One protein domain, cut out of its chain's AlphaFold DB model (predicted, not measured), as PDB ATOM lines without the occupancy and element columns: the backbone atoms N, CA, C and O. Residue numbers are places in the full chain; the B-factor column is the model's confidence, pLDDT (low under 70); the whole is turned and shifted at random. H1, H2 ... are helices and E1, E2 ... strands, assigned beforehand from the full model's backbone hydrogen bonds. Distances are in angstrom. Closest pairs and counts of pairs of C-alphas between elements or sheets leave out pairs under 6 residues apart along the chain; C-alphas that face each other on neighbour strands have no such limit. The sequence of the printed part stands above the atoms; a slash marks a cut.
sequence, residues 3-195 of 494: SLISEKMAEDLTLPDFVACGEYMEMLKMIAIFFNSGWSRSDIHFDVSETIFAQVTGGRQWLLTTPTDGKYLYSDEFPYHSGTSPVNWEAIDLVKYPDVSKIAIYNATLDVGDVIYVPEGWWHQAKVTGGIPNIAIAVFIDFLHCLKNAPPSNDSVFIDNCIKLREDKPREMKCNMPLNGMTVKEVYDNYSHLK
ATOM      1  N   SER A   3     186.106 157.647 148.970       60.09
ATOM      2  CA  SER A   3     186.572 156.475 148.235       60.09
ATOM      3  C   SER A   3     185.541 155.371 148.381       60.09
ATOM      4  O   SER A   3     185.178 155.005 149.502       60.09
ATOM      5  N   LEU A   4     185.084 154.839 147.244       68.94
ATOM      6  CA  LEU A   4     184.388 153.557 147.223       68.94
ATOM      7  C   LEU A   4     185.300 152.499 147.845       68.94
ATOM      8  O   LEU A   4     186.526 152.551 147.703       68.94
ATOM      9  N   ILE A   5     184.689 151.546 148.533       73.12
ATOM     10  CA  ILE A   5     185.416 150.418 149.103       73.12
ATOM     11  C   ILE A   5     185.954 149.544 147.964       73.12
ATOM     12  O   ILE A   5     185.253 149.283 146.987       73.12
ATOM     13  N   SER A   6     187.222 149.141 148.047       74.75
ATOM     14  CA  SER A   6     187.787 148.188 147.084       74.75
ATOM     15  C   SER A   6     187.303 146.770 147.388       74.75
ATOM     16  O   SER A   6     186.917 146.489 148.519       74.75
ATOM     17  N   GLU A   7     187.389 145.861 146.415       75.25
ATOM     18  CA  GLU A   7     187.030 144.451 146.623       75.25
ATOM     19  C   GLU A   7     187.802 143.826 147.797       75.25
ATOM     20  O   GLU A   7     187.194 143.221 148.670       75.25
ATOM     21  N   LYS A   8     189.112 144.090 147.901       80.88
ATOM     22  CA  LYS A   8     189.937 143.621 149.030       80.88
ATOM     23  C   LYS A   8     189.468 144.171 150.376       80.88
ATOM     24  O   LYS A   8     189.439 143.453 151.357       80.88
ATOM     25  N   MET A   9     189.082 145.446 150.426       80.38
ATOM     26  CA  MET A   9     188.543 146.035 151.659       80.38
ATOM     27  C   MET A   9     187.178 145.441 152.022       80.38
ATOM     28  O   MET A   9     186.843 145.375 153.197       80.38
ATOM     29  N   ALA A  10     186.381 145.033 151.033       80.69
ATOM     30  CA  ALA A  10     185.073 144.436 151.272       80.69
ATOM     31  C   ALA A  10     185.164 143.043 151.925       80.69
ATOM     32  O   ALA A  10     184.209 142.638 152.584       80.69
ATOM     33  N   GLU A  11     186.291 142.338 151.778       84.81
ATOM     34  CA  GLU A  11     186.578 141.075 152.480       84.81
ATOM     35  C   GLU A  11     186.819 141.290 153.985       84.81
ATOM     36  O   GLU A  11     186.471 140.433 154.789       84.81
ATOM     37  N   ASP A  12     187.357 142.449 154.379       83.00
ATOM     38  CA  ASP A  12     187.732 142.740 155.772       83.00
ATOM     39  C   ASP A  12     186.624 143.440 156.581       83.00
ATOM     40  O   ASP A  12     186.714 143.563 157.805       83.00
ATOM     41  N   LEU A  13     185.593 143.960 155.912       79.75
ATOM     42  CA  LEU A  13     184.543 144.766 156.537       79.75
ATOM     43  C   LEU A  13     183.272 143.954 156.733       79.75
ATOM     44  O   LEU A  13     182.772 143.370 155.784       79.75
ATOM     45  N   THR A  14     182.684 144.007 157.925       79.62
ATOM     46  CA  THR A  14     181.351 143.457 158.212       79.62
ATOM     47  C   THR A  14     180.330 144.582 158.355       79.62
ATOM     48  O   THR A  14     180.642 145.634 158.921       79.62
ATOM     49  N   LEU A  15     179.098 144.369 157.889       72.56
ATOM     50  CA  LEU A  15     178.000 145.301 158.160       72.56
ATOM     51  C   LEU A  15     177.358 144.989 159.521       72.56
ATOM     52  O   LEU A  15     177.197 143.813 159.845       72.56
ATOM     53  N   PRO A  16     176.965 146.003 160.315       68.38
ATOM     54  CA  PRO A  16     176.233 145.765 161.554       68.38
ATOM     55  C   PRO A  16     174.905 145.040 161.301       68.38
ATOM     56  O   PRO A  16     174.201 145.352 160.340       68.38
ATOM     57  N   ASP A  17     174.501 144.149 162.208       67.44
ATOM     58  CA  ASP A  17     173.310 143.306 162.015       67.44
ATOM     59  C   ASP A  17     171.993 144.099 161.838       67.44
ATOM     60  O   ASP A  17     171.044 143.621 161.222       67.44
ATOM     61  N   PHE A  18     171.917 145.341 162.327       64.19
ATOM     62  CA  PHE A  18     170.735 146.200 162.146       64.19
ATOM     63  C   PHE A  18     170.638 146.842 160.746       64.19
ATOM     64  O   PHE A  18     169.570 147.301 160.349       64.19
ATOM     65  N   VAL A  19     171.748 146.877 160.003       63.06
ATOM     66  CA  VAL A  19     171.876 147.318 158.596       63.06
ATOM     67  C   VAL A  19     171.660 146.123 157.650       63.06
ATOM     68  O   VAL A  19     171.403 146.257 156.459       63.06
ATOM     69  N   ALA A  20     171.750 144.919 158.195       61.28
ATOM     70  CA  ALA A  20     171.856 143.663 157.490       61.28
ATOM     71  C   ALA A  20     170.488 143.008 157.236       61.28
ATOM     72  O   ALA A  20     170.149 142.005 157.858       61.28
ATOM     73  N   CYS A  21     169.693 143.599 156.345       68.25
ATOM     74  CA  CYS A  21     168.337 143.153 156.020       68.25
ATOM     75  C   CYS A  21     168.104 143.158 154.500       68.25
ATOM     76  O   CYS A  21     168.586 144.062 153.822       68.25
ATOM     77  N   GLY A  22     167.340 142.204 153.953       64.19
ATOM     78  CA  GLY A  22     167.021 142.145 152.516       64.19
ATOM     79  C   GLY A  22     166.360 143.430 152.003       64.19
ATOM     80  O   GLY A  22     166.804 144.014 151.018       64.19
ATOM     81  N   GLU A  23     165.387 143.946 152.750       72.06
ATOM     82  CA  GLU A  23     164.717 145.220 152.490       72.06
ATOM     83  C   GLU A  23     165.690 146.412 152.591       72.06
ATOM     84  O   GLU A  23     165.577 147.385 151.846       72.06
ATOM     85  N   TYR A  24     166.700 146.331 153.464       73.62
ATOM     86  CA  TYR A  24     167.761 147.339 153.544       73.62
ATOM     87  C   TYR A  24     168.686 147.293 152.323       73.62
ATOM     88  O   TYR A  24     169.068 148.342 151.802       73.62
ATOM     89  N   MET A  25     169.004 146.100 151.812       72.25
ATOM     90  CA  MET A  25     169.829 145.940 150.610       72.25
ATOM     91  C   MET A  25     169.165 146.543 149.366       72.25
ATOM     92  O   MET A  25     169.861 147.092 148.512       72.25
ATOM     93  N   GLU A  26     167.834 146.512 149.275       73.50
ATOM     94  CA  GLU A  26     167.089 147.201 148.211       73.50
ATOM     95  C   GLU A  26     167.187 148.733 148.305       73.50
ATOM     96  O   GLU A  26     167.100 149.432 147.290       73.50
ATOM     97  N   MET A  27     167.395 149.263 149.511       79.00
ATOM     98  CA  MET A  27     167.564 150.696 149.762       79.00
ATOM     99  C   MET A  27     169.022 151.146 149.699       79.00
ATOM    100  O   MET A  27     169.273 152.349 149.623       79.00
ATOM    101  N   LEU A  28     169.986 150.222 149.721       78.69
ATOM    102  CA  LEU A  28     171.403 150.557 149.694       78.69
ATOM    103  C   LEU A  28     171.728 151.395 148.454       78.69
ATOM    104  O   LEU A  28     171.384 151.031 147.325       78.69
ATOM    105  N   LYS A  29     172.398 152.528 148.676       77.94
ATOM    106  CA  LYS A  29     172.881 153.422 147.622       77.94
ATOM    107  C   LYS A  29     174.378 153.258 147.406       77.94
ATOM    108  O   LYS A  29     174.818 153.123 146.271       77.94
ATOM    109  N   MET A  30     175.156 153.325 148.485       79.38
ATOM    110  CA  MET A  30     176.618 153.288 148.435       79.38
ATOM    111  C   MET A  30     177.195 153.027 149.826       79.38
ATOM    112  O   MET A  30     176.640 153.486 150.823       79.38
ATOM    113  N   ILE A  31     178.357 152.377 149.878       80.00
ATOM    114  CA  ILE A  31     179.219 152.339 151.063       80.00
ATOM    115  C   ILE A  31     180.518 153.070 150.716       80.00
ATOM    116  O   ILE A  31     181.160 152.755 149.711       80.00
ATOM    117  N   ALA A  32     180.898 154.050 151.530       82.31
ATOM    118  CA  ALA A  32     182.115 154.834 151.344       82.31
ATOM    119  C   ALA A  32     183.008 154.771 152.583       82.31
ATOM    120  O   ALA A  32     182.519 154.776 153.714       82.31
ATOM    121  N   ILE A  33     184.323 154.773 152.363       83.81
ATOM    122  CA  ILE A  33     185.311 154.952 153.429       83.81
ATOM    123  C   ILE A  33     185.911 156.350 153.315       83.81
ATOM    124  O   ILE A  33     186.287 156.806 152.232       83.81
ATOM    125  N   PHE A  34     186.033 157.005 154.464       84.50
ATOM    126  CA  PHE A  34     186.646 158.312 154.627       84.50
ATOM    127  C   PHE A  34     188.013 158.156 155.284       84.50
ATOM    128  O   PHE A  34     188.099 157.751 156.441       84.50
ATOM    129  N   PHE A  35     189.068 158.521 154.551       84.25
ATOM    130  CA  PHE A  35     190.435 158.623 155.062       84.25
ATOM    131  C   PHE A  35     190.834 160.091 155.200       84.25
ATOM    132  O   PHE A  35     190.829 160.842 154.219       84.25
ATOM    133  N   ASN A  36     191.218 160.504 156.406       80.62
ATOM    134  CA  ASN A  36     191.578 161.890 156.690       80.62
ATOM    135  C   ASN A  36     192.883 161.973 157.501       80.62
ATOM    136  O   ASN A  36     193.073 161.262 158.487       80.62
ATOM    137  N   SER A  37     193.779 162.887 157.115       70.56
ATOM    138  CA  SER A  37     195.097 163.101 157.738       70.56
ATOM    139  C   SER A  37     195.072 164.058 158.947       70.56
ATOM    140  O   SER A  37     196.068 164.720 159.227       70.56
ATOM    141  N   GLY A  38     193.943 164.147 159.665       67.88
ATOM    142  CA  GLY A  38     193.697 165.175 160.687       67.88
ATOM    143  C   GLY A  38     193.420 166.560 160.076       67.88
ATOM    144  O   GLY A  38     193.753 166.808 158.919       67.88
ATOM    145  N   TRP A  39     192.784 167.463 160.834       73.69
ATOM    146  CA  TRP A  39     192.524 168.873 160.449       73.69
ATOM    147  C   TRP A  39     191.576 169.112 159.265       73.69
ATOM    148  O   TRP A  39     191.479 170.228 158.756       73.69
ATOM    149  N   SER A  40     190.851 168.089 158.822       84.00
ATOM    150  CA  SER A  40     189.834 168.234 157.784       84.00
ATOM    151  C   SER A  40     188.453 168.486 158.375       84.00
ATOM    152  O   SER A  40     188.087 167.901 159.400       84.00
ATOM    153  N   ARG A  41     187.657 169.258 157.645       86.88
ATOM    154  CA  ARG A  41     186.230 169.449 157.884       86.88
ATOM    155  C   ARG A  41     185.479 169.448 156.558       86.88
ATOM    156  O   ARG A  41     186.075 169.762 155.527       86.88
ATOM    157  N   SER A  42     184.197 169.123 156.596       87.06
ATOM    158  CA  SER A  42     183.297 169.423 155.486       87.06
ATOM    159  C   SER A  42     182.853 170.890 155.531       87.06
ATOM    160  O   SER A  42     182.882 171.538 156.583       87.06
ATOM    161  N   ASP A  43     182.386 171.404 154.398       86.38
ATOM    162  CA  ASP A  43     181.493 172.562 154.416       86.38
ATOM    163  C   ASP A  43     180.139 172.152 155.021       86.38
ATOM    164  O   ASP A  43     179.860 170.961 155.216       86.38
ATOM    165  N   ILE A  44     179.307 173.134 155.364       89.12
ATOM    166  CA  ILE A  44     177.945 172.867 155.832       89.12
ATOM    167  C   ILE A  44     177.119 172.430 154.625       89.12
ATOM    168  O   ILE A  44     177.059 173.145 153.624       89.12
ATOM    169  N   HIS A  45     176.492 171.264 154.698       87.06
ATOM    170  CA  HIS A  45     175.713 170.707 153.596       87.06
ATOM    171  C   HIS A  45     174.626 169.774 154.109       87.06
ATOM    172  O   HIS A  45     174.601 169.450 155.293       87.06
ATOM    173  N   PHE A  46     173.731 169.344 153.227       84.94
ATOM    174  CA  PHE A  46     172.834 168.230 153.507       84.94
ATOM    175  C   PHE A  46     173.018 167.127 152.475       84.94
ATOM    176  O   PHE A  46     173.292 167.382 151.300       84.94
ATOM    177  N   ASP A  47     172.804 165.895 152.918       79.50
ATOM    178  CA  ASP A  47     172.762 164.750 152.027       79.50
ATOM    179  C   ASP A  47     171.349 164.541 151.487       79.50
ATOM    180  O   ASP A  47     170.345 164.675 152.187       79.50
ATOM    181  N   VAL A  48     171.283 164.151 150.216       74.00
ATOM    182  CA  VAL A  48     170.055 163.715 149.521       74.00
ATOM    183  C   VAL A  48     169.816 162.206 149.670       74.00
ATOM    184  O   VAL A  48     169.218 161.559 148.815       74.00
ATOM    185  N   SER A  49     170.408 161.625 150.706       80.00
ATOM    186  CA  SER A  49     170.255 160.239 151.127       80.00
ATOM    187  C   SER A  49     170.319 160.201 152.643       80.00
ATOM    188  O   SER A  49     170.900 161.084 153.267       80.00
ATOM    189  N   GLU A  50     169.758 159.155 153.215       86.69
ATOM    190  CA  GLU A  50     169.942 158.827 154.620       86.69
ATOM    191  C   GLU A  50     171.373 158.298 154.814       86.69
ATOM    192  O   GLU A  50     171.837 157.472 154.019       86.69
ATOM    193  N   THR A  51     172.073 158.766 155.847       88.81
ATOM    194  CA  THR A  51     173.487 158.439 156.072       88.81
ATOM    195  C   THR A  51     173.665 157.796 157.445       88.81
ATOM    196  O   THR A  51     173.354 158.396 158.469       88.81
ATOM    197  N   ILE A  52     174.201 156.577 157.485       89.56
ATOM    198  CA  ILE A  52     174.693 155.940 158.713       89.56
ATOM    199  C   ILE A  52     176.211 156.041 158.698       89.56
ATOM    200  O   ILE A  52     176.853 155.526 157.788       89.56
ATOM    201  N   PHE A  53     176.791 156.709 159.686       91.38
ATOM    202  CA  PHE A  53     178.211 157.026 159.717       91.38
ATOM    203  C   PHE A  53     178.860 156.451 160.974       91.38
ATOM    204  O   PHE A  53     178.539 156.862 162.087       91.38
ATOM    205  N   ALA A  54     179.779 155.507 160.789       91.00
ATOM    206  CA  ALA A  54     180.489 154.806 161.851       91.00
ATOM    207  C   ALA A  54     181.948 155.268 161.936       91.00
ATOM    208  O   ALA A  54     182.684 155.230 160.942       91.00
ATOM    209  N   GLN A  55     182.387 155.682 163.123       91.81
ATOM    210  CA  GLN A  55     183.767 156.089 163.369       91.81
ATOM    211  C   GLN A  55     184.626 154.860 163.700       91.81
ATOM    212  O   GLN A  55     184.391 154.167 164.686       91.81
ATOM    213  N   VAL A  56     185.645 154.593 162.877       89.00
ATOM    214  CA  VAL A  56     186.493 153.393 163.005       89.00
ATOM    215  C   VAL A  56     187.783 153.703 163.759       89.00
ATOM    216  O   VAL A  56     188.167 152.965 164.657       89.00
ATOM    217  N   THR A  57     188.465 154.800 163.420       89.62
ATOM    218  CA  THR A  57     189.685 155.239 164.125       89.62
ATOM    219  C   THR A  57     189.712 156.751 164.299       89.62
ATOM    220  O   THR A  57     189.288 157.482 163.407       89.62
ATOM    221  N   GLY A  58     190.255 157.250 165.409       90.19
ATOM    222  CA  GLY A  58     190.239 158.682 165.733       90.19
ATOM    223  C   GLY A  58     188.853 159.165 166.176       90.19
ATOM    224  O   GLY A  58     188.009 158.353 166.535       90.19
ATOM    225  N   GLY A  59     188.625 160.482 166.153       91.25
ATOM    226  CA  GLY A  59     187.360 161.091 166.580       91.25
ATOM    227  C   GLY A  59     186.852 162.153 165.609       91.25
ATOM    228  O   GLY A  59     187.633 162.728 164.831       91.25
ATOM    229  N   ARG A  60     185.540 162.399 165.630       92.38
ATOM    230  CA  ARG A  60     184.878 163.345 164.726       92.38
ATOM    231  C   ARG A  60     183.731 164.071 165.415       92.38
ATOM    232  O   ARG A  60     182.811 163.456 165.932       92.38
ATOM    233  N   GLN A  61     183.764 165.394 165.367       93.31
ATOM    234  CA  GLN A  61     182.659 166.245 165.776       93.31
ATOM    235  C   GLN A  61     181.696 166.458 164.611       93.31
ATOM    236  O   GLN A  61     182.114 166.767 163.496       93.31
ATOM    237  N   TRP A  62     180.411 166.337 164.899       94.50
ATOM    238  CA  TRP A  62     179.308 166.637 164.011       94.50
ATOM    239  C   TRP A  62     178.480 167.756 164.610       94.50
ATOM    240  O   TRP A  62     177.979 167.662 165.730       94.50
ATOM    241  N   LEU A  63     178.332 168.817 163.837       94.38
ATOM    242  CA  LEU A  63     177.347 169.850 164.091       94.38
ATOM    243  C   LEU A  63     176.187 169.581 163.139       94.38
ATOM    244  O   LEU A  63     176.422 169.368 161.951       94.38
ATOM    245  N   LEU A  64     174.961 169.540 163.650       94.88
ATOM    246  CA  LEU A  64     173.764 169.280 162.861       94.88
ATOM    247  C   LEU A  64     172.701 170.335 163.140       94.88
ATOM    248  O   LEU A  64     172.583 170.832 164.258       94.88
ATOM    249  N   THR A  65     171.887 170.637 162.140       93.56
ATOM    250  CA  THR A  65     170.662 171.414 162.308       93.56
ATOM    251  C   THR A  65     169.544 170.828 161.458       93.56
ATOM    252  O   THR A  65     169.775 170.030 160.541       93.56
ATOM    253  N   THR A  66     168.311 171.170 161.814       90.69
ATOM    254  CA  THR A  66     167.137 170.575 161.185       90.69
ATOM    255  C   THR A  66     167.024 171.019 159.727       90.69
ATOM    256  O   THR A  66     167.486 172.106 159.368       90.69
ATOM    257  N   PRO A  67     166.362 170.226 158.869       84.81
ATOM    258  CA  PRO A  67     166.037 170.666 157.519       84.81
ATOM    259  C   PRO A  67     165.332 172.039 157.515       84.81
ATOM    260  O   PRO A  67     165.705 172.929 156.753       84.81
ATOM    261  N   THR A  68     164.361 172.257 158.409       84.62
ATOM    262  CA  THR A  68     163.554 173.491 158.490       84.62
ATOM    263  C   THR A  68     164.387 174.752 158.744       84.62
ATOM    264  O   THR A  68     164.051 175.833 158.246       84.62
ATOM    265  N   ASP A  69     165.486 174.617 159.486       89.06
ATOM    266  CA  ASP A  69     166.413 175.712 159.784       89.06
ATOM    267  C   ASP A  69     167.377 176.007 158.624       89.06
ATOM    268  O   ASP A  69     168.012 177.062 158.597       89.06
ATOM    269  N   GLY A  70     167.432 175.137 157.611       82.81
ATOM    270  CA  GLY A  70     168.286 175.278 156.432       82.81
ATOM    271  C   GLY A  70     168.137 176.603 155.684       82.81
ATOM    272  O   GLY A  70     169.112 177.145 155.168       82.81
ATOM    273  N   LYS A  71     166.936 177.191 155.694       83.44
ATOM    274  CA  LYS A  71     166.664 178.514 155.102       83.44
ATOM    275  C   LYS A  71     167.484 179.651 155.725       83.44
ATOM    276  O   LYS A  71     167.646 180.695 155.103       83.44
ATOM    277  N   TYR A  72     168.003 179.457 156.936       89.44
ATOM    278  CA  TYR A  72     168.858 180.414 157.639       89.44
ATOM    279  C   TYR A  72     170.355 180.181 157.388       89.44
ATOM    280  O   TYR A  72     171.192 180.908 157.918       89.44
ATOM    281  N   LEU A  73     170.706 179.178 156.575       87.88
ATOM    282  CA  LEU A  73     172.083 178.848 156.215       87.88
ATOM    283  C   LEU A  73     172.523 179.457 154.876       87.88
ATOM    284  O   LEU A  73     173.637 179.185 154.449       87.88
ATOM    285  N   TYR A  74     171.710 180.294 154.223       84.81
ATOM    286  CA  TYR A  74     172.096 181.038 153.009       84.81
ATOM    287  C   TYR A  74     172.620 180.146 151.860       84.81
ATOM    288  O   TYR A  74     173.494 180.555 151.095       84.81
ATOM    289  N   SER A  75     172.112 178.915 151.726       74.25
ATOM    290  CA  SER A  75     172.578 177.952 150.712       74.25
ATOM    291  C   SER A  75     172.379 178.426 149.274       74.25
ATOM    292  O   SER A  75     173.225 178.176 148.416       74.25
ATOM    293  N   ASP A  76     171.318 179.194 149.021       66.69
ATOM    294  CA  ASP A  76     171.035 179.805 147.717       66.69
ATOM    295  C   ASP A  76     172.136 180.789 147.260       66.69
ATOM    296  O   ASP A  76     172.244 181.106 146.070       66.69
ATOM    297  N   GLU A  77     172.978 181.265 148.186       62.44
ATOM    298  CA  GLU A  77     174.067 182.209 147.922       62.44
ATOM    299  C   GLU A  77     175.422 181.531 147.664       62.44
ATOM    300  O   GLU A  77     176.407 182.223 147.391       62.44
ATOM    301  N   PHE A  78     175.505 180.194 147.725       63.38
ATOM    302  CA  PHE A  78     176.753 179.460 147.511       63.38
ATOM    303  C   PHE A  78     176.762 178.722 146.159       63.38
ATOM    304  O   PHE A  78     176.242 177.616 146.025       63.38
ATOM    305  N   PRO A  79     177.382 179.306 145.115       54.72
ATOM    306  CA  PRO A  79     177.241 178.823 143.740       54.72
ATOM    307  C   PRO A  79     178.126 177.617 143.387       54.72
ATOM    308  O   PRO A  79     178.044 177.121 142.264       54.72
ATOM    309  N   TYR A  80     179.001 177.165 144.292       56.81
ATOM    310  CA  TYR A  80     179.991 176.122 143.990       56.81
ATOM    311  C   TYR A  80     179.370 174.721 143.943       56.81
ATOM    312  O   TYR A  80     179.659 173.952 143.027       56.81
ATOM    313  N   HIS A  81     178.489 174.416 144.902       62.19
ATOM    314  CA  HIS A  81     177.798 173.136 145.031       62.19
ATOM    315  C   HIS A  81     176.381 173.366 145.568       62.19
ATOM    316  O   HIS A  81     176.211 173.904 146.662       62.19
ATOM    317  N   SER A  82     175.355 172.963 144.815       65.25
ATOM    318  CA  SER A  82     173.975 173.031 145.306       65.25
ATOM    319  C   SER A  82     173.810 172.145 146.544       65.25
ATOM    320  O   SER A  82     174.311 171.023 146.561       65.25
ATOM    321  N   GLY A  83     173.110 172.646 147.564       72.94
ATOM    322  CA  GLY A  83     172.947 171.947 148.844       72.94
ATOM    323  C   GLY A  83     174.107 172.126 149.829       72.94
ATOM    324  O   GLY A  83     174.220 171.364 150.785       72.94
ATOM    325  N   THR A  84     174.958 173.133 149.616       79.94
ATOM    326  CA  THR A  84     176.009 173.539 150.561       79.94
ATOM    327  C   THR A  84     175.818 175.003 150.969       79.94
ATOM    328  O   THR A  84     175.183 175.775 150.253       79.94
ATOM    329  N   SER A  85     176.309 175.380 152.146       85.81
ATOM    330  CA  SER A  85     176.128 176.704 152.742       85.81
ATOM    331  C   SER A  85     177.454 177.474 152.801       85.81
ATOM    332  O   SER A  85     178.493 176.885 153.106       85.81
ATOM    333  N   PRO A  86     177.438 178.802 152.553       84.38
ATOM    334  CA  PRO A  86     178.623 179.650 152.653       84.38
ATOM    335  C   PRO A  86     179.031 179.943 154.108       84.38
ATOM    336  O   PRO A  86     180.064 180.577 154.339       84.38
ATOM    337  N   VAL A  87     178.195 179.571 155.081       88.12
ATOM    338  CA  VAL A  87     178.389 179.895 156.493       88.12
ATOM    339  C   VAL A  87     179.552 179.077 157.052       88.12
ATOM    340  O   VAL A  87     179.705 177.888 156.784       88.12
ATOM    341  N   ASN A  88     180.381 179.715 157.875       88.56
ATOM    342  CA  ASN A  88     181.442 179.043 158.609       88.56
ATOM    343  C   ASN A  88     181.050 178.922 160.088       88.56
ATOM    344  O   ASN A  88     181.184 179.895 160.823       88.56
ATOM    345  N   TRP A  89     180.608 177.744 160.543       87.38
ATOM    346  CA  TRP A  89     180.203 177.541 161.946       87.38
ATOM    347  C   TRP A  89     181.310 177.773 162.978       87.38
ATOM    348  O   TRP A  89     181.012 178.085 164.125       87.38
ATOM    349  N   GLU A  90     182.581 177.692 162.589       84.00
ATOM    350  CA  GLU A  90     183.702 177.955 163.501       84.00
ATOM    351  C   GLU A  90     184.017 179.449 163.649       84.00
ATOM    352  O   GLU A  90     184.705 179.852 164.583       84.00
ATOM    353  N   ALA A  91     183.535 180.269 162.716       88.25
ATOM    354  CA  ALA A  91     183.764 181.707 162.683       88.25
ATOM    355  C   ALA A  91     182.569 182.390 162.005       88.25
ATOM    356  O   ALA A  91     182.680 182.912 160.893       88.25
ATOM    357  N   ILE A  92     181.405 182.314 162.657       90.50
ATOM    358  CA  ILE A  92     180.157 182.843 162.106       90.50
ATOM    359  C   ILE A  92     180.246 184.369 162.063       90.50
ATOM    360  O   ILE A  92     180.297 185.036 163.096       90.50
ATOM    361  N   ASP A  93     180.218 184.924 160.855       91.44
ATOM    362  CA  ASP A  93     180.045 186.355 160.636       91.44
ATOM    363  C   ASP A  93     178.554 186.697 160.753       91.44
ATOM    364  O   ASP A  93     177.811 186.622 159.777       91.44
ATOM    365  N   LEU A  94     178.107 187.043 161.962       92.50
ATOM    366  CA  LEU A  94     176.713 187.417 162.231       92.50
ATOM    367  C   LEU A  94     176.316 188.771 161.623       92.50
ATOM    368  O   LEU A  94     175.130 189.082 161.572       92.50
ATOM    369  N   VAL A  95     177.274 189.577 161.153       92.19
ATOM    370  CA  VAL A  95     176.959 190.795 160.393       92.19
ATOM    371  C   VAL A  95     176.539 190.408 158.980       92.19
ATOM    372  O   VAL A  95     175.567 190.944 158.451       92.19
ATOM    373  N   LYS A  96     177.252 189.452 158.378       89.75
ATOM    374  CA  LYS A  96     176.963 188.951 157.034       89.75
ATOM    375  C   LYS A  96     175.817 187.935 156.997       89.75
ATOM    376  O   LYS A  96     175.039 187.945 156.051       89.75
ATOM    377  N   TYR A  97     175.709 187.085 158.015       92.44
ATOM    378  CA  TYR A  97     174.750 185.979 158.110       92.44
ATOM    379  C   TYR A  97     173.927 186.050 159.409       92.44
ATOM    380  O   TYR A  97     173.995 185.139 160.239       92.44
ATOM    381  N   PRO A  98     173.162 187.134 159.633       93.06
ATOM    382  CA  PRO A  98     172.480 187.375 160.904       93.06
ATOM    383  C   PRO A  98     171.458 186.294 161.262       93.06
ATOM    384  O   PRO A  98     171.280 185.984 162.437       93.06
ATOM    385  N   ASP A  99     170.804 185.680 160.272       93.25
ATOM    386  CA  ASP A  99     169.753 184.695 160.529       93.25
ATOM    387  C   ASP A  99     170.285 183.367 161.073       93.25
ATOM    388  O   ASP A  99     169.515 182.604 161.653       93.25
ATOM    389  N   VAL A 100     171.597 183.116 160.979       92.38
ATOM    390  CA  VAL A 100     172.234 181.937 161.585       92.38
ATOM    391  C   VAL A 100     171.995 181.904 163.095       92.38
ATOM    392  O   VAL A 100     171.931 180.827 163.672       92.38
ATOM    393  N   SER A 101     171.762 183.044 163.757       91.50
ATOM    394  CA  SER A 101     171.423 183.063 165.187       91.50
ATOM    395  C   SER A 101     170.074 182.408 165.522       91.50
ATOM    396  O   SER A 101     169.753 182.257 166.697       91.50
ATOM    397  N   LYS A 102     169.250 182.087 164.516       93.12
ATOM    398  CA  LYS A 102     167.916 181.490 164.678       93.12
ATOM    399  C   LYS A 102     167.938 179.961 164.669       93.12
ATOM    400  O   LYS A 102     166.910 179.364 164.968       93.12
ATOM    401  N   ILE A 103     169.062 179.340 164.307       92.25
ATOM    402  CA  ILE A 103     169.147 177.886 164.131       92.25
ATOM    403  C   ILE A 103     169.425 177.179 165.457       92.25
ATOM    404  O   ILE A 103     170.224 177.649 166.271       92.25
ATOM    405  N   ALA A 104     168.831 176.003 165.643       91.94
ATOM    406  CA  ALA A 104     169.265 175.088 166.690       91.94
ATOM    407  C   ALA A 104     170.452 174.254 166.184       91.94
ATOM    408  O   ALA A 104     170.361 173.627 165.129       91.94
ATOM    409  N   ILE A 105     171.561 174.232 166.933       91.38
ATOM    410  CA  ILE A 105     172.729 173.398 166.617       91.38
ATOM    411  C   ILE A 105     172.791 172.229 167.597       91.38
ATOM    412  O   ILE A 105     172.954 172.417 168.803       91.38
ATOM    413  N   TYR A 106     172.716 171.019 167.060       94.06
ATOM    414  CA  TYR A 106     172.990 169.781 167.772       94.06
ATOM    415  C   TYR A 106     174.468 169.441 167.590       94.06
ATOM    416  O   TYR A 106     174.957 169.380 166.464       94.06
ATOM    417  N   ASN A 107     175.191 169.243 168.690       94.44
ATOM    418  CA  ASN A 107     176.612 168.914 168.671       94.44
ATOM    419  C   ASN A 107     176.804 167.487 169.183       94.44
ATOM    420  O   ASN A 107     176.463 167.193 170.328       94.44
ATOM    421  N   ALA A 108     177.344 166.622 168.335       94.94
ATOM    422  CA  ALA A 108     177.710 165.258 168.673       94.94
ATOM    423  C   ALA A 108     179.208 165.074 168.435       94.94
ATOM    424  O   ALA A 108     179.748 165.540 167.436       94.94
ATOM    425  N   THR A 109     179.897 164.390 169.339       94.19
ATOM    426  CA  THR A 109     181.281 163.959 169.116       94.19
ATOM    427  C   THR A 109     181.288 162.446 169.109       94.19
ATOM    428  O   THR A 109     180.783 161.845 170.048       94.19
ATOM    429  N   LEU A 110     181.789 161.869 168.021       93.69
ATOM    430  CA  LEU A 110     181.920 160.434 167.834       93.69
ATOM    431  C   LEU A 110     183.346 160.019 168.172       93.69
ATOM    432  O   LEU A 110     184.299 160.536 167.569       93.69
ATOM    433  N   ASP A 111     183.455 159.055 169.072       92.50
ATOM    434  CA  ASP A 111     184.661 158.301 169.367       92.50
ATOM    435  C   ASP A 111     184.658 156.959 168.618       92.50
ATOM    436  O   ASP A 111     183.744 156.622 167.861       92.50
ATOM    437  N   VAL A 112     185.736 156.190 168.771       92.00
ATOM    438  CA  VAL A 112     185.886 154.888 168.111       92.00
ATOM    439  C   VAL A 112     184.742 153.951 168.500       92.00
ATOM    440  O   VAL A 112     184.548 153.659 169.677       92.00
ATOM    441  N   GLY A 113     184.037 153.434 167.491       89.06
ATOM    442  CA  GLY A 113     182.888 152.541 167.657       89.06
ATOM    443  C   GLY A 113     181.535 153.252 167.642       89.06
ATOM    444  O   GLY A 113     180.517 152.581 167.468       89.06
ATOM    445  N   ASP A 114     181.504 154.582 167.752       93.00
ATOM    446  CA  ASP A 114     180.252 155.329 167.688       93.00
ATOM    447  C   ASP A 114     179.680 155.359 166.270       93.00
ATOM    448  O   ASP A 114     180.396 155.441 165.263       93.00
ATOM    449  N   VAL A 115     178.349 155.349 166.208       91.44
ATOM    450  CA  VAL A 115     177.574 155.447 164.973       91.44
ATOM    451  C   VAL A 115     176.591 156.602 165.097       91.44
ATOM    452  O   VAL A 115     175.813 156.663 166.048       91.44
ATOM    453  N   ILE A 116     176.590 157.499 164.113       93.12
ATOM    454  CA  ILE A 116     175.562 158.530 163.962       93.12
ATOM    455  C   ILE A 116     174.692 158.219 162.751       93.12
ATOM    456  O   ILE A 116     175.177 157.830 161.690       93.12
ATOM    457  N   TYR A 117     173.392 158.406 162.916       91.19
ATOM    458  CA  TYR A 117     172.433 158.395 161.826       91.19
ATOM    459  C   TYR A 117     172.051 159.840 161.502       91.19
ATOM    460  O   TYR A 117     171.582 160.576 162.372       91.19
ATOM    461  N   VAL A 118     172.289 160.246 160.258       91.06
ATOM    462  CA  VAL A 118     171.992 161.577 159.732       91.06
ATOM    463  C   VAL A 118     170.864 161.433 158.718       91.06
ATOM    464  O   VAL A 118     171.084 160.859 157.645       91.06
ATOM    465  N   PRO A 119     169.654 161.919 159.040       87.50
ATOM    466  CA  PRO A 119     168.535 161.726 158.143       87.50
ATOM    467  C   PRO A 119     168.653 162.557 156.860       87.50
ATOM    468  O   PRO A 119     169.237 163.643 156.873       87.50
ATOM    469  N   GLU A 120     168.039 162.102 155.761       83.81
ATOM    470  CA  GLU A 120     168.009 162.843 154.488       83.81
ATOM    471  C   GLU A 120     167.532 164.291 154.723       83.81
ATOM    472  O   GLU A 120     166.554 164.534 155.446       83.81
ATOM    473  N   GLY A 121     168.245 165.257 154.138       79.75
ATOM    474  CA  GLY A 121     167.948 166.687 154.246       79.75
ATOM    475  C   GLY A 121     168.436 167.374 155.527       79.75
ATOM    476  O   GLY A 121     168.269 168.588 155.641       79.75
ATOM    477  N   TRP A 122     169.030 166.653 156.486       89.88
ATOM    478  CA  TRP A 122     169.632 167.288 157.662       89.88
ATOM    479  C   TRP A 122     170.936 167.987 157.301       89.88
ATOM    480  O   TRP A 122     171.846 167.400 156.708       89.88
ATOM    481  N   TRP A 123     171.028 169.247 157.711       90.88
ATOM    482  CA  TRP A 123     172.210 170.064 157.497       90.88
ATOM    483  C   TRP A 123     173.264 169.718 158.525       90.88
ATOM    484  O   TRP A 123     172.968 169.637 159.717       90.88
ATOM    485  N   HIS A 124     174.497 169.540 158.078       93.50
ATOM    486  CA  HIS A 124     175.568 169.117 158.949       93.50
ATOM    487  C   HIS A 124     176.950 169.572 158.477       93.50
ATOM    488  O   HIS A 124     177.185 169.905 157.315       93.50
ATOM    489  N   GLN A 125     177.877 169.561 159.428       93.31
ATOM    490  CA  GLN A 125     179.309 169.705 159.229       93.31
ATOM    491  C   GLN A 125     179.999 168.638 160.062       93.31
ATOM    492  O   GLN A 125     179.752 168.529 161.263       93.31
ATOM    493  N   ALA A 126     180.911 167.906 159.433       91.62
ATOM    494  CA  ALA A 126     181.730 166.916 160.101       91.62
ATOM    495  C   ALA A 126     183.183 167.405 160.158       91.62
ATOM    496  O   ALA A 126     183.801 167.675 159.126       91.62
ATOM    497  N   LYS A 127     183.737 167.516 161.366       90.94
ATOM    498  CA  LYS A 127     185.100 167.975 161.648       90.94
ATOM    499  C   LYS A 127     185.880 166.894 162.382       90.94
ATOM    500  O   LYS A 127     185.426 166.361 163.387       90.94
ATOM    501  N   VAL A 128     187.088 166.599 161.920       90.50
ATOM    502  CA  VAL A 128     187.974 165.646 162.602       90.50
ATOM    503  C   VAL A 128     188.539 166.272 163.881       90.50
ATOM    504  O   VAL A 128     189.079 167.376 163.839       90.50
ATOM    505  N   THR A 129     188.435 165.561 165.006       85.06
ATOM    506  CA  THR A 129     188.887 166.012 166.337       85.06
ATOM    507  C   THR A 129     189.988 165.136 166.950       85.06
ATOM    508  O   THR A 129     190.586 165.536 167.944       85.06
ATOM    509  N   GLY A 130     190.305 163.977 166.352       69.94
ATOM    510  CA  GLY A 130     191.342 163.041 166.825       69.94
ATOM    511  C   GLY A 130     192.627 162.989 165.979       69.94
ATOM    512  O   GLY A 130     192.724 163.608 164.919       69.94
ATOM    513  N   GLY A 131     193.615 162.221 166.459       70.31
ATOM    514  CA  GLY A 131     194.902 161.985 165.785       70.31
ATOM    515  C   GLY A 131     194.807 161.127 164.513       70.31
ATOM    516  O   GLY A 131     193.751 160.598 164.173       70.31
ATOM    517  N   ILE A 132     195.928 161.000 163.798       75.12
ATOM    518  CA  ILE A 132     196.035 160.187 162.576       75.12
ATOM    519  C   ILE A 132     196.344 158.712 162.892       75.12
ATOM    520  O   ILE A 132     197.161 158.459 163.778       75.12
ATOM    521  N   PRO A 133     195.770 157.745 162.146       82.75
ATOM    522  CA  PRO A 133     194.801 157.915 161.056       82.75
ATOM    523  C   PRO A 133     193.361 158.126 161.562       82.75
ATOM    524  O   PRO A 133     192.937 157.481 162.519       82.75
ATOM    525  N   ASN A 134     192.583 158.976 160.877       87.44
ATOM    526  CA  ASN A 134     191.136 159.077 161.085       87.44
ATOM    527  C   ASN A 134     190.404 158.348 159.954       87.44
ATOM    528  O   ASN A 134     190.506 158.759 158.793       87.44
ATOM    529  N   ILE A 135     189.704 157.271 160.308       88.12
ATOM    530  CA  ILE A 135     188.980 156.408 159.377       88.12
ATOM    531  C   ILE A 135     187.532 156.320 159.826       88.12
ATOM    532  O   ILE A 135     187.251 156.106 161.007       88.12
ATOM    533  N   ALA A 136     186.618 156.456 158.876       89.31
ATOM    534  CA  ALA A 136     185.202 156.243 159.110       89.31
ATOM    535  C   ALA A 136     184.524 155.609 157.897       89.31
ATOM    536  O   ALA A 136     185.011 155.730 156.771       89.31
ATOM    537  N   ILE A 137     183.396 154.953 158.139       87.75
ATOM    538  CA  ILE A 137     182.589 154.285 157.120       87.75
ATOM    539  C   ILE A 137     181.223 154.957 157.086       87.75
ATOM    540  O   ILE A 137     180.585 155.106 158.125       87.75
ATOM    541  N   ALA A 138     180.770 155.341 155.897       88.25
ATOM    542  CA  ALA A 138     179.415 155.820 155.677       88.25
ATOM    543  C   ALA A 138     178.640 154.821 154.820       88.25
ATOM    544  O   ALA A 138     179.105 154.416 153.752       88.25
ATOM    545  N   VAL A 139     177.446 154.465 155.274       85.19
ATOM    546  CA  VAL A 139     176.458 153.700 154.519       85.19
ATOM    547  C   VAL A 139     175.339 154.656 154.133       85.19
ATOM    548  O   VAL A 139     174.666 155.219 154.995       85.19
ATOM    549  N   PHE A 140     175.163 154.854 152.832       84.19
ATOM    550  CA  PHE A 140     174.121 155.705 152.273       84.19
ATOM    551  C   PHE A 140     172.952 154.848 151.799       84.19
ATOM    552  O   PHE A 140     173.164 153.880 151.059       84.19
ATOM    553  N   ILE A 141     171.728 155.237 152.160       82.31
ATOM    554  CA  ILE A 141     170.500 154.557 151.731       82.31
ATOM    555  C   ILE A 141     169.467 155.525 151.146       82.31
ATOM    556  O   ILE A 141     169.289 156.653 151.606       82.31
ATOM    557  N   ASP A 142     168.762 155.055 150.121       79.38
ATOM    558  CA  ASP A 142     167.675 155.756 149.440       79.38
ATOM    559  C   ASP A 142     166.315 155.316 150.027       79.38
ATOM    560  O   ASP A 142     165.525 154.642 149.366       79.38
ATOM    561  N   PHE A 143     166.033 155.671 151.286       77.50
ATOM    562  CA  PHE A 143     164.774 155.295 151.953       77.50
ATOM    563  C   PHE A 143     163.604 156.231 151.611       77.50
ATOM    564  O   PHE A 143     162.534 155.790 151.168       77.50
ATOM    565  N   LEU A 144     163.791 157.538 151.826       76.56
ATOM    566  CA  LEU A 144     162.792 158.551 151.480       76.56
ATOM    567  C   LEU A 144     162.893 158.919 150.009       76.56
ATOM    568  O   LEU A 144     161.875 158.937 149.313       76.56
ATOM    569  N   HIS A 145     164.126 159.151 149.547       74.88
ATOM    570  CA  HIS A 145     164.448 159.524 148.179       74.88
ATOM    571  C   HIS A 145     163.628 160.751 147.759       74.88
ATOM    572  O   HIS A 145     162.922 160.755 146.745       74.88
ATOM    573  N   CYS A 146     163.685 161.795 148.590       75.38
ATOM    574  CA  CYS A 146     162.842 162.976 148.460       75.38
ATOM    575  C   CYS A 146     163.051 163.667 147.117       75.38
ATOM    576  O   CYS A 146     162.094 164.161 146.543       75.38
ATOM    577  N   LEU A 147     164.257 163.631 146.547       67.25
ATOM    578  CA  LEU A 147     164.499 164.146 145.194       67.25
ATOM    579  C   LEU A 147     163.607 163.516 144.119       67.25
ATOM    580  O   LEU A 147     163.290 164.178 143.140       67.25
ATOM    581  N   LYS A 148     163.213 162.252 144.273       70.62
ATOM    582  CA  LYS A 148     162.343 161.569 143.312       70.62
ATOM    583  C   LYS A 148     160.864 161.754 143.642       70.62
ATOM    584  O   LYS A 148     160.028 161.817 142.749       70.62
ATOM    585  N   ASN A 149     160.547 161.799 144.931       76.12
ATOM    586  CA  ASN A 149     159.169 161.739 145.411       76.12
ATOM    587  C   ASN A 149     158.578 163.121 145.741       76.12
ATOM    588  O   ASN A 149     157.360 163.257 145.828       76.12
ATOM    589  N   ALA A 150     159.415 164.148 145.913       73.56
ATOM    590  CA  ALA A 150     158.999 165.526 146.133       73.56
ATOM    591  C   ALA A 150     159.065 166.333 144.824       73.56
ATOM    592  O   ALA A 150     160.014 166.189 144.049       73.56
ATOM    593  N   PRO A 151     158.095 167.230 144.576       70.00
ATOM    594  CA  PRO A 151     158.097 168.056 143.378       70.00
ATOM    595  C   PRO A 151     159.306 169.017 143.345       70.00
ATOM    596  O   PRO A 151     159.695 169.559 144.392       70.00
ATOM    597  N   PRO A 152     159.878 169.291 142.151       66.44
ATOM    598  CA  PRO A 152     160.957 170.260 141.986       66.44
ATOM    599  C   PRO A 152     160.578 171.622 142.570       66.44
ATOM    600  O   PRO A 152     159.527 172.179 142.260       66.44
ATOM    601  N   SER A 153     161.431 172.147 143.441       69.06
ATOM    602  CA  SER A 153     161.171 173.375 144.194       69.06
ATOM    603  C   SER A 153     162.478 173.994 144.717       69.06
ATOM    604  O   SER A 153     163.573 173.457 144.493       69.06
ATOM    605  N   ASN A 154     162.386 175.165 145.360       70.50
ATOM    606  CA  ASN A 154     163.509 175.741 146.111       70.50
ATOM    607  C   ASN A 154     163.856 174.877 147.339       70.50
ATOM    608  O   ASN A 154     163.064 174.019 147.727       70.50
ATOM    609  N   ASP A 155     165.026 175.105 147.941       67.06
ATOM    610  CA  ASP A 155     165.540 174.268 149.034       67.06
ATOM    611  C   ASP A 155     164.546 174.169 150.209       67.06
ATOM    612  O   ASP A 155     164.278 173.074 150.693       67.06
ATOM    613  N   SER A 156     163.919 175.281 150.613       69.38
ATOM    614  CA  SER A 156     162.964 175.296 151.734       69.38
ATOM    615  C   SER A 156     161.704 174.467 151.462       69.38
ATOM    616  O   SER A 156     161.272 173.703 152.318       69.38
ATOM    617  N   VAL A 157     161.095 174.605 150.281       73.44
ATOM    618  CA  VAL A 157     159.867 173.869 149.930       73.44
ATOM    619  C   VAL A 157     160.172 172.393 149.671       73.44
ATOM    620  O   VAL A 157     159.371 171.521 150.009       73.44
ATOM    621  N   PHE A 158     161.343 172.099 149.103       73.75
ATOM    622  CA  PHE A 158     161.825 170.733 148.935       73.75
ATOM    623  C   PHE A 158     161.934 170.025 150.291       73.75
ATOM    624  O   PHE A 158     161.465 168.897 150.442       73.75
ATOM    625  N   ILE A 159     162.479 170.729 151.283       72.12
ATOM    626  CA  ILE A 159     162.587 170.261 152.661       72.12
ATOM    627  C   ILE A 159     161.208 169.968 153.267       72.12
ATOM    628  O   ILE A 159     161.009 168.867 153.778       72.12
ATOM    629  N   ASP A 160     160.240 170.881 153.160       75.50
ATOM    630  CA  ASP A 160     158.894 170.673 153.721       75.50
ATOM    631  C   ASP A 160     158.190 169.452 153.107       75.50
ATOM    632  O   ASP A 160     157.546 168.664 153.803       75.50
ATOM    633  N   ASN A 161     158.327 169.262 151.792       78.75
ATOM    634  CA  ASN A 161     157.779 168.090 151.110       78.75
ATOM    635  C   ASN A 161     158.483 166.798 151.546       78.75
ATOM    636  O   ASN A 161     157.829 165.772 151.722       78.75
ATOM    637  N   CYS A 162     159.799 166.851 151.755       78.50
ATOM    638  CA  CYS A 162     160.574 165.722 152.254       78.50
ATOM    639  C   CYS A 162     160.173 165.328 153.685       78.50
ATOM    640  O   CYS A 162     160.059 164.141 153.989       78.50
ATOM    641  N   ILE A 163     159.889 166.311 154.548       77.94
ATOM    642  CA  ILE A 163     159.386 166.074 155.907       77.94
ATOM    643  C   ILE A 163     158.049 165.326 155.861       77.94
ATOM    644  O   ILE A 163     157.923 164.295 156.515       77.94
ATOM    645  N   LYS A 164     157.093 165.771 155.037       81.44
ATOM    646  CA  LYS A 164     155.796 165.081 154.882       81.44
ATOM    647  C   LYS A 164     155.965 163.637 154.416       81.44
ATOM    648  O   LYS A 164     155.404 162.724 155.009       81.44
ATOM    649  N   LEU A 165     156.810 163.420 153.405       83.00
ATOM    650  CA  LEU A 165     157.128 162.073 152.922       83.00
ATOM    651  C   LEU A 165     157.708 161.184 154.026       83.00
ATOM    652  O   LEU A 165     157.424 159.991 154.042       83.00
ATOM    653  N   ARG A 166     158.521 161.740 154.933       80.75
ATOM    654  CA  ARG A 166     159.062 161.015 156.089       80.75
ATOM    655  C   ARG A 166     157.977 160.650 157.094       80.75
ATOM    656  O   ARG A 166     157.985 159.528 157.589       80.75
ATOM    657  N   GLU A 167     157.068 161.572 157.393       81.62
ATOM    658  CA  GLU A 167     155.960 161.342 158.329       81.62
ATOM    659  C   GLU A 167     154.998 160.246 157.843       81.62
ATOM    660  O   GLU A 167     154.466 159.499 158.664       81.62
ATOM    661  N   ASP A 168     154.849 160.093 156.524       83.62
ATOM    662  CA  ASP A 168     154.002 159.071 155.896       83.62
ATOM    663  C   ASP A 168     154.638 157.663 155.857       83.62
ATOM    664  O   ASP A 168     153.969 156.680 155.523       83.62
ATOM    665  N   LYS A 169     155.935 157.524 156.171       79.81
ATOM    666  CA  LYS A 169     156.633 156.228 156.130       79.81
ATOM    667  C   LYS A 169     156.350 155.375 157.371       79.81
ATOM    668  O   LYS A 169     156.146 155.897 158.469       79.81
ATOM    669  N   PRO A 170     156.390 154.036 157.231       74.69
ATOM    670  CA  PRO A 170     156.248 153.142 158.370       74.69
ATOM    671  C   PRO A 170     157.371 153.373 159.390       74.69
ATOM    672  O   PRO A 170     158.535 153.535 159.027       74.69
ATOM    673  N   ARG A 171     157.009 153.359 160.679       77.81
ATOM    674  CA  ARG A 171     157.949 153.529 161.803       77.81
ATOM    675  C   ARG A 171     158.781 152.284 162.099       77.81
ATOM    676  O   ARG A 171     159.782 152.374 162.798       77.81
ATOM    677  N   GLU A 172     158.351 151.136 161.588       75.94
ATOM    678  CA  GLU A 172     158.990 149.843 161.797       75.94
ATOM    679  C   GLU A 172     159.184 149.143 160.452       75.94
ATOM    680  O   GLU A 172     158.323 149.202 159.571       75.94
ATOM    681  N   MET A 173     160.309 148.448 160.317       74.00
ATOM    682  CA  MET A 173     160.617 147.581 159.186       74.00
ATOM    683  C   MET A 173     160.890 146.178 159.728       74.00
ATOM    684  O   MET A 173     161.612 146.021 160.711       74.00
ATOM    685  N   LYS A 174     160.308 145.152 159.103       72.00
ATOM    686  CA  LYS A 174     160.587 143.757 159.466       72.00
ATOM    687  C   LYS A 174     161.832 143.289 158.726       72.00
ATOM    688  O   LYS A 174     161.895 143.440 157.514       72.00
ATOM    689  N   CYS A 175     162.792 142.721 159.456       69.25
ATOM    690  CA  CYS A 175     163.977 142.102 158.873       69.25
ATOM    691  C   CYS A 175     163.774 140.594 158.759       69.25
ATOM    692  O   CYS A 175     163.669 139.903 159.771       69.25
ATOM    693  N   ASN A 176     163.717 140.098 157.525       67.31
ATOM    694  CA  ASN A 176     163.501 138.677 157.252       67.31
ATOM    695  C   ASN A 176     164.806 137.924 156.920       67.31
ATOM    696  O   ASN A 176     164.777 136.707 156.748       67.31
ATOM    697  N   MET A 177     165.942 138.627 156.818       66.69
ATOM    698  CA  MET A 177     167.216 138.085 156.327       66.69
ATOM    699  C   MET A 177     168.410 138.615 157.138       66.69
ATOM    700  O   MET A 177     169.015 139.601 156.725       66.69
ATOM    701  N   PRO A 178     168.768 137.992 158.273       66.56
ATOM    702  CA  PRO A 178     169.928 138.407 159.057       66.56
ATOM    703  C   PRO A 178     171.238 137.995 158.365       66.56
ATOM    704  O   PRO A 178     171.395 136.837 157.969       66.56
ATOM    705  N   LEU A 179     172.194 138.923 158.234       66.38
ATOM    706  CA  LEU A 179     173.492 138.645 157.594       66.38
ATOM    707  C   LEU A 179     174.512 137.978 158.535       66.38
ATOM    708  O   LEU A 179     175.503 137.457 158.043       66.38
ATOM    709  N   ASN A 180     174.271 137.929 159.854       72.94
ATOM    710  CA  ASN A 180     175.058 137.160 160.835       72.94
ATOM    711  C   ASN A 180     176.585 137.343 160.707       72.94
ATOM    712  O   ASN A 180     177.330 136.364 160.647       72.94
ATOM    713  N   GLY A 181     177.057 138.589 160.633       73.62
ATOM    714  CA  GLY A 181     178.491 138.877 160.526       73.62
ATOM    715  C   GLY A 181     179.134 138.581 159.164       73.62
ATOM    716  O   GLY A 181     180.360 138.538 159.099       73.62
ATOM    717  N   MET A 182     178.352 138.408 158.088       79.38
ATOM    718  CA  MET A 182     178.895 138.384 156.723       79.38
ATOM    719  C   MET A 182     179.733 139.636 156.440       79.38
ATOM    720  O   MET A 182     179.376 140.770 156.786       79.38
ATOM    721  N   THR A 183     180.831 139.414 155.735       83.62
ATOM    722  CA  THR A 183     181.658 140.462 155.146       83.62
ATOM    723  C   THR A 183     180.891 141.185 154.038       83.62
ATOM    724  O   THR A 183     180.000 140.621 153.401       83.62
ATOM    725  N   VAL A 184     181.235 142.438 153.742       79.50
ATOM    726  CA  VAL A 184     180.615 143.217 152.659       79.50
ATOM    727  C   VAL A 184     180.771 142.496 151.313       79.50
ATOM    728  O   VAL A 184     179.885 142.590 150.463       79.50
ATOM    729  N   LYS A 185     181.856 141.737 151.125       82.12
ATOM    730  CA  LYS A 185     182.070 140.877 149.959       82.12
ATOM    731  C   LYS A 185     181.077 139.712 149.897       82.12
ATOM    732  O   LYS A 185     180.466 139.504 148.855       82.12
ATOM    733  N   GLU A 186     180.839 139.002 150.996       82.00
ATOM    734  CA  GLU A 186     179.824 137.936 151.040       82.00
ATOM    735  C   GLU A 186     178.408 138.487 150.834       82.00
ATOM    736  O   GLU A 186     177.593 137.891 150.129       82.00
ATOM    737  N   VAL A 187     178.122 139.666 151.393       77.19
ATOM    738  CA  VAL A 187     176.866 140.383 151.147       77.19
ATOM    739  C   VAL A 187     176.724 140.717 149.661       77.19
ATOM    740  O   VAL A 187     175.658 140.529 149.076       77.19
ATOM    741  N   TYR A 188     177.799 141.173 149.023       75.75
ATOM    742  CA  TYR A 188     177.822 141.441 147.591       75.75
ATOM    743  C   TYR A 188     177.560 140.182 146.757       75.75
ATOM    744  O   TYR A 188     176.664 140.181 145.909       75.75
ATOM    745  N   ASP A 189     178.313 139.112 146.994       78.19
ATOM    746  CA  ASP A 189     178.227 137.888 146.194       78.19
ATOM    747  C   ASP A 189     176.825 137.261 146.288       78.19
ATOM    748  O   ASP A 189     176.293 136.771 145.292       78.19
ATOM    749  N   ASN A 190     176.178 137.373 147.452       76.69
ATOM    750  CA  ASN A 190     174.852 136.806 147.686       76.69
ATOM    751  C   ASN A 190     173.697 137.731 147.256       76.69
ATOM    752  O   ASN A 190     172.662 137.238 146.804       76.69
ATOM    753  N   TYR A 191     173.845 139.060 147.360       75.31
ATOM    754  CA  TYR A 191     172.717 140.007 147.260       75.31
ATOM    755  C   TYR A 191     172.879 141.123 146.222       75.31
ATOM    756  O   TYR A 191     171.955 141.916 146.029       75.31
ATOM    757  N   SER A 192     173.992 141.181 145.485       72.25
ATOM    758  CA  SER A 192     174.216 142.200 144.441       72.25
ATOM    759  C   SER A 192     173.154 142.240 143.349       72.25
ATOM    760  O   SER A 192     172.925 143.299 142.763       72.25
ATOM    761  N   HIS A 193     172.447 141.135 143.122       74.88
ATOM    762  CA  HIS A 193     171.329 141.062 142.188       74.88
ATOM    763  C   HIS A 193     170.137 141.955 142.582       74.88
ATOM    764  O   HIS A 193     169.406 142.392 141.694       74.88
ATOM    765  N   LEU A 194     169.959 142.271 143.873       71.62
ATOM    766  CA  LEU A 194     168.874 143.135 144.356       71.62
ATOM    767  C   LEU A 194     169.090 144.600 143.943       71.62
ATOM    768  O   LEU A 194     168.160 145.280 143.512       71.62
ATOM    769  N   LYS A 195     170.339 145.083 144.018       69.81
ATOM    770  CA  LYS A 195     170.726 146.464 143.676       69.81
ATOM    771  C   LYS A 195     172.121 146.521 143.026       69.81
ATOM    772  O   LYS A 195     173.067 147.045 143.616       69.81
TER     773      LYS A 195
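This is residues 3 to 195 of the 494 residues of the protein "uncharacterized protein LOC106171369 isoform X2" of Lingula unguis (UniProt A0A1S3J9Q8). Two four-stranded sheets, E1 E8 E3 E6 and E2 E7 E4 E5, stand face to face as a lens-shaped sandwich: they come near each other at both ends of their strands, at Asn 36, Val 128 and Asn 134 at one end and where E6 leads through a tight link into E7 at the other, and bow apart in between. H1, H2 and H7 lie outside the sheet of E1, H3 and H4 lie towards the other sheet's side, and H5 and H6 lie beyond the end of the lens where E6 leads into E7. The printed part has 193 residues, with elements in the order H1 H2 E1 E2 E3 E4 H3 H4 E5 E6 E7 E8 H5 H6 H7. The sheets, E1 E8 E3 E6 and E2 E7 E4 E5, are antiparallel, and the class is mixed, helices and strands. The whole is compact, with a radius of gyration of the C-alphas of 17.7 A and spans of 54 by 42 by 27 A.

H1, residues 7 to 12, begins at C-alpha 7 (187.030, 144.451, 146.623). H2 is residues 22 to 27, E1 28 to 36 (24.2 A), E2 44 to 46, E3 50 to 57 (22.2 A) and E4 60 to 65. H3 is residues 67 to 72, H4 98 to 102, E5 106 to 110, E6 115 to 118, E7 123 to 128 and E8 134 to 141 (23.1 A). H5 is residues 146 to 149, H6 155 to 167 (18.6 A), and H7, residues 184 to 191, ends at C-alpha 191 (172.717, 140.007, 147.260).

In the strongly twisted sheet E1 E8 E3 E6, N 32 and O 138 join E1 and E8 within hydrogen-bond range at 2.9 A, N 54 and O 137 E8 and E3 at 2.8 A, and N 53 and O 116 E3 and E6 at 2.8 A. In the other sheet, such pairs are N 124 and O 45 of E7 and E2, N 63 and O 125 of E4 and E7, and N 62 and O 108 of E4 and E5, at 2.8, 3.0 and 2.7 A. H2 only grazes the first sheet, and H3 the second, with residues 67 to 70. H6 touches H3 with residues 155 to 160 alone, closest at C-alphas Lys 71 and Ser 156, 5.9 A, at a shallow tilt of 16 degrees, opposite ways. H5 touches H6 (C-alphas Cys 146 and Cys 162, 5.2 A), H4 touches H3 (Tyr 72 and Asp 99, 5.2 A), and H1 touches H7 (Ala 10 and Val 184, 4.8 A). Every O i to N i+4 pair is within range in H6 and H7; the counts are 1 of 2 in H1 and in H2, 0 of 2 in H3 and 0 of 1 in H4, where O i to N i+3 gives 2 of 3 and 2 of 2, and H5 is too short for such a pair.

The C-alphas of Val 95 and Asn 190, the two farthest apart, are 55.5 A apart. The printed part has no cut; the links H3 to H4 and H6 to H7 are long, 25 and 16 residues. Mean pLDDT of the printed part is 80.9, with 29 residues under 70, among them 16 to 22, 76 to 82 and 175 to 179.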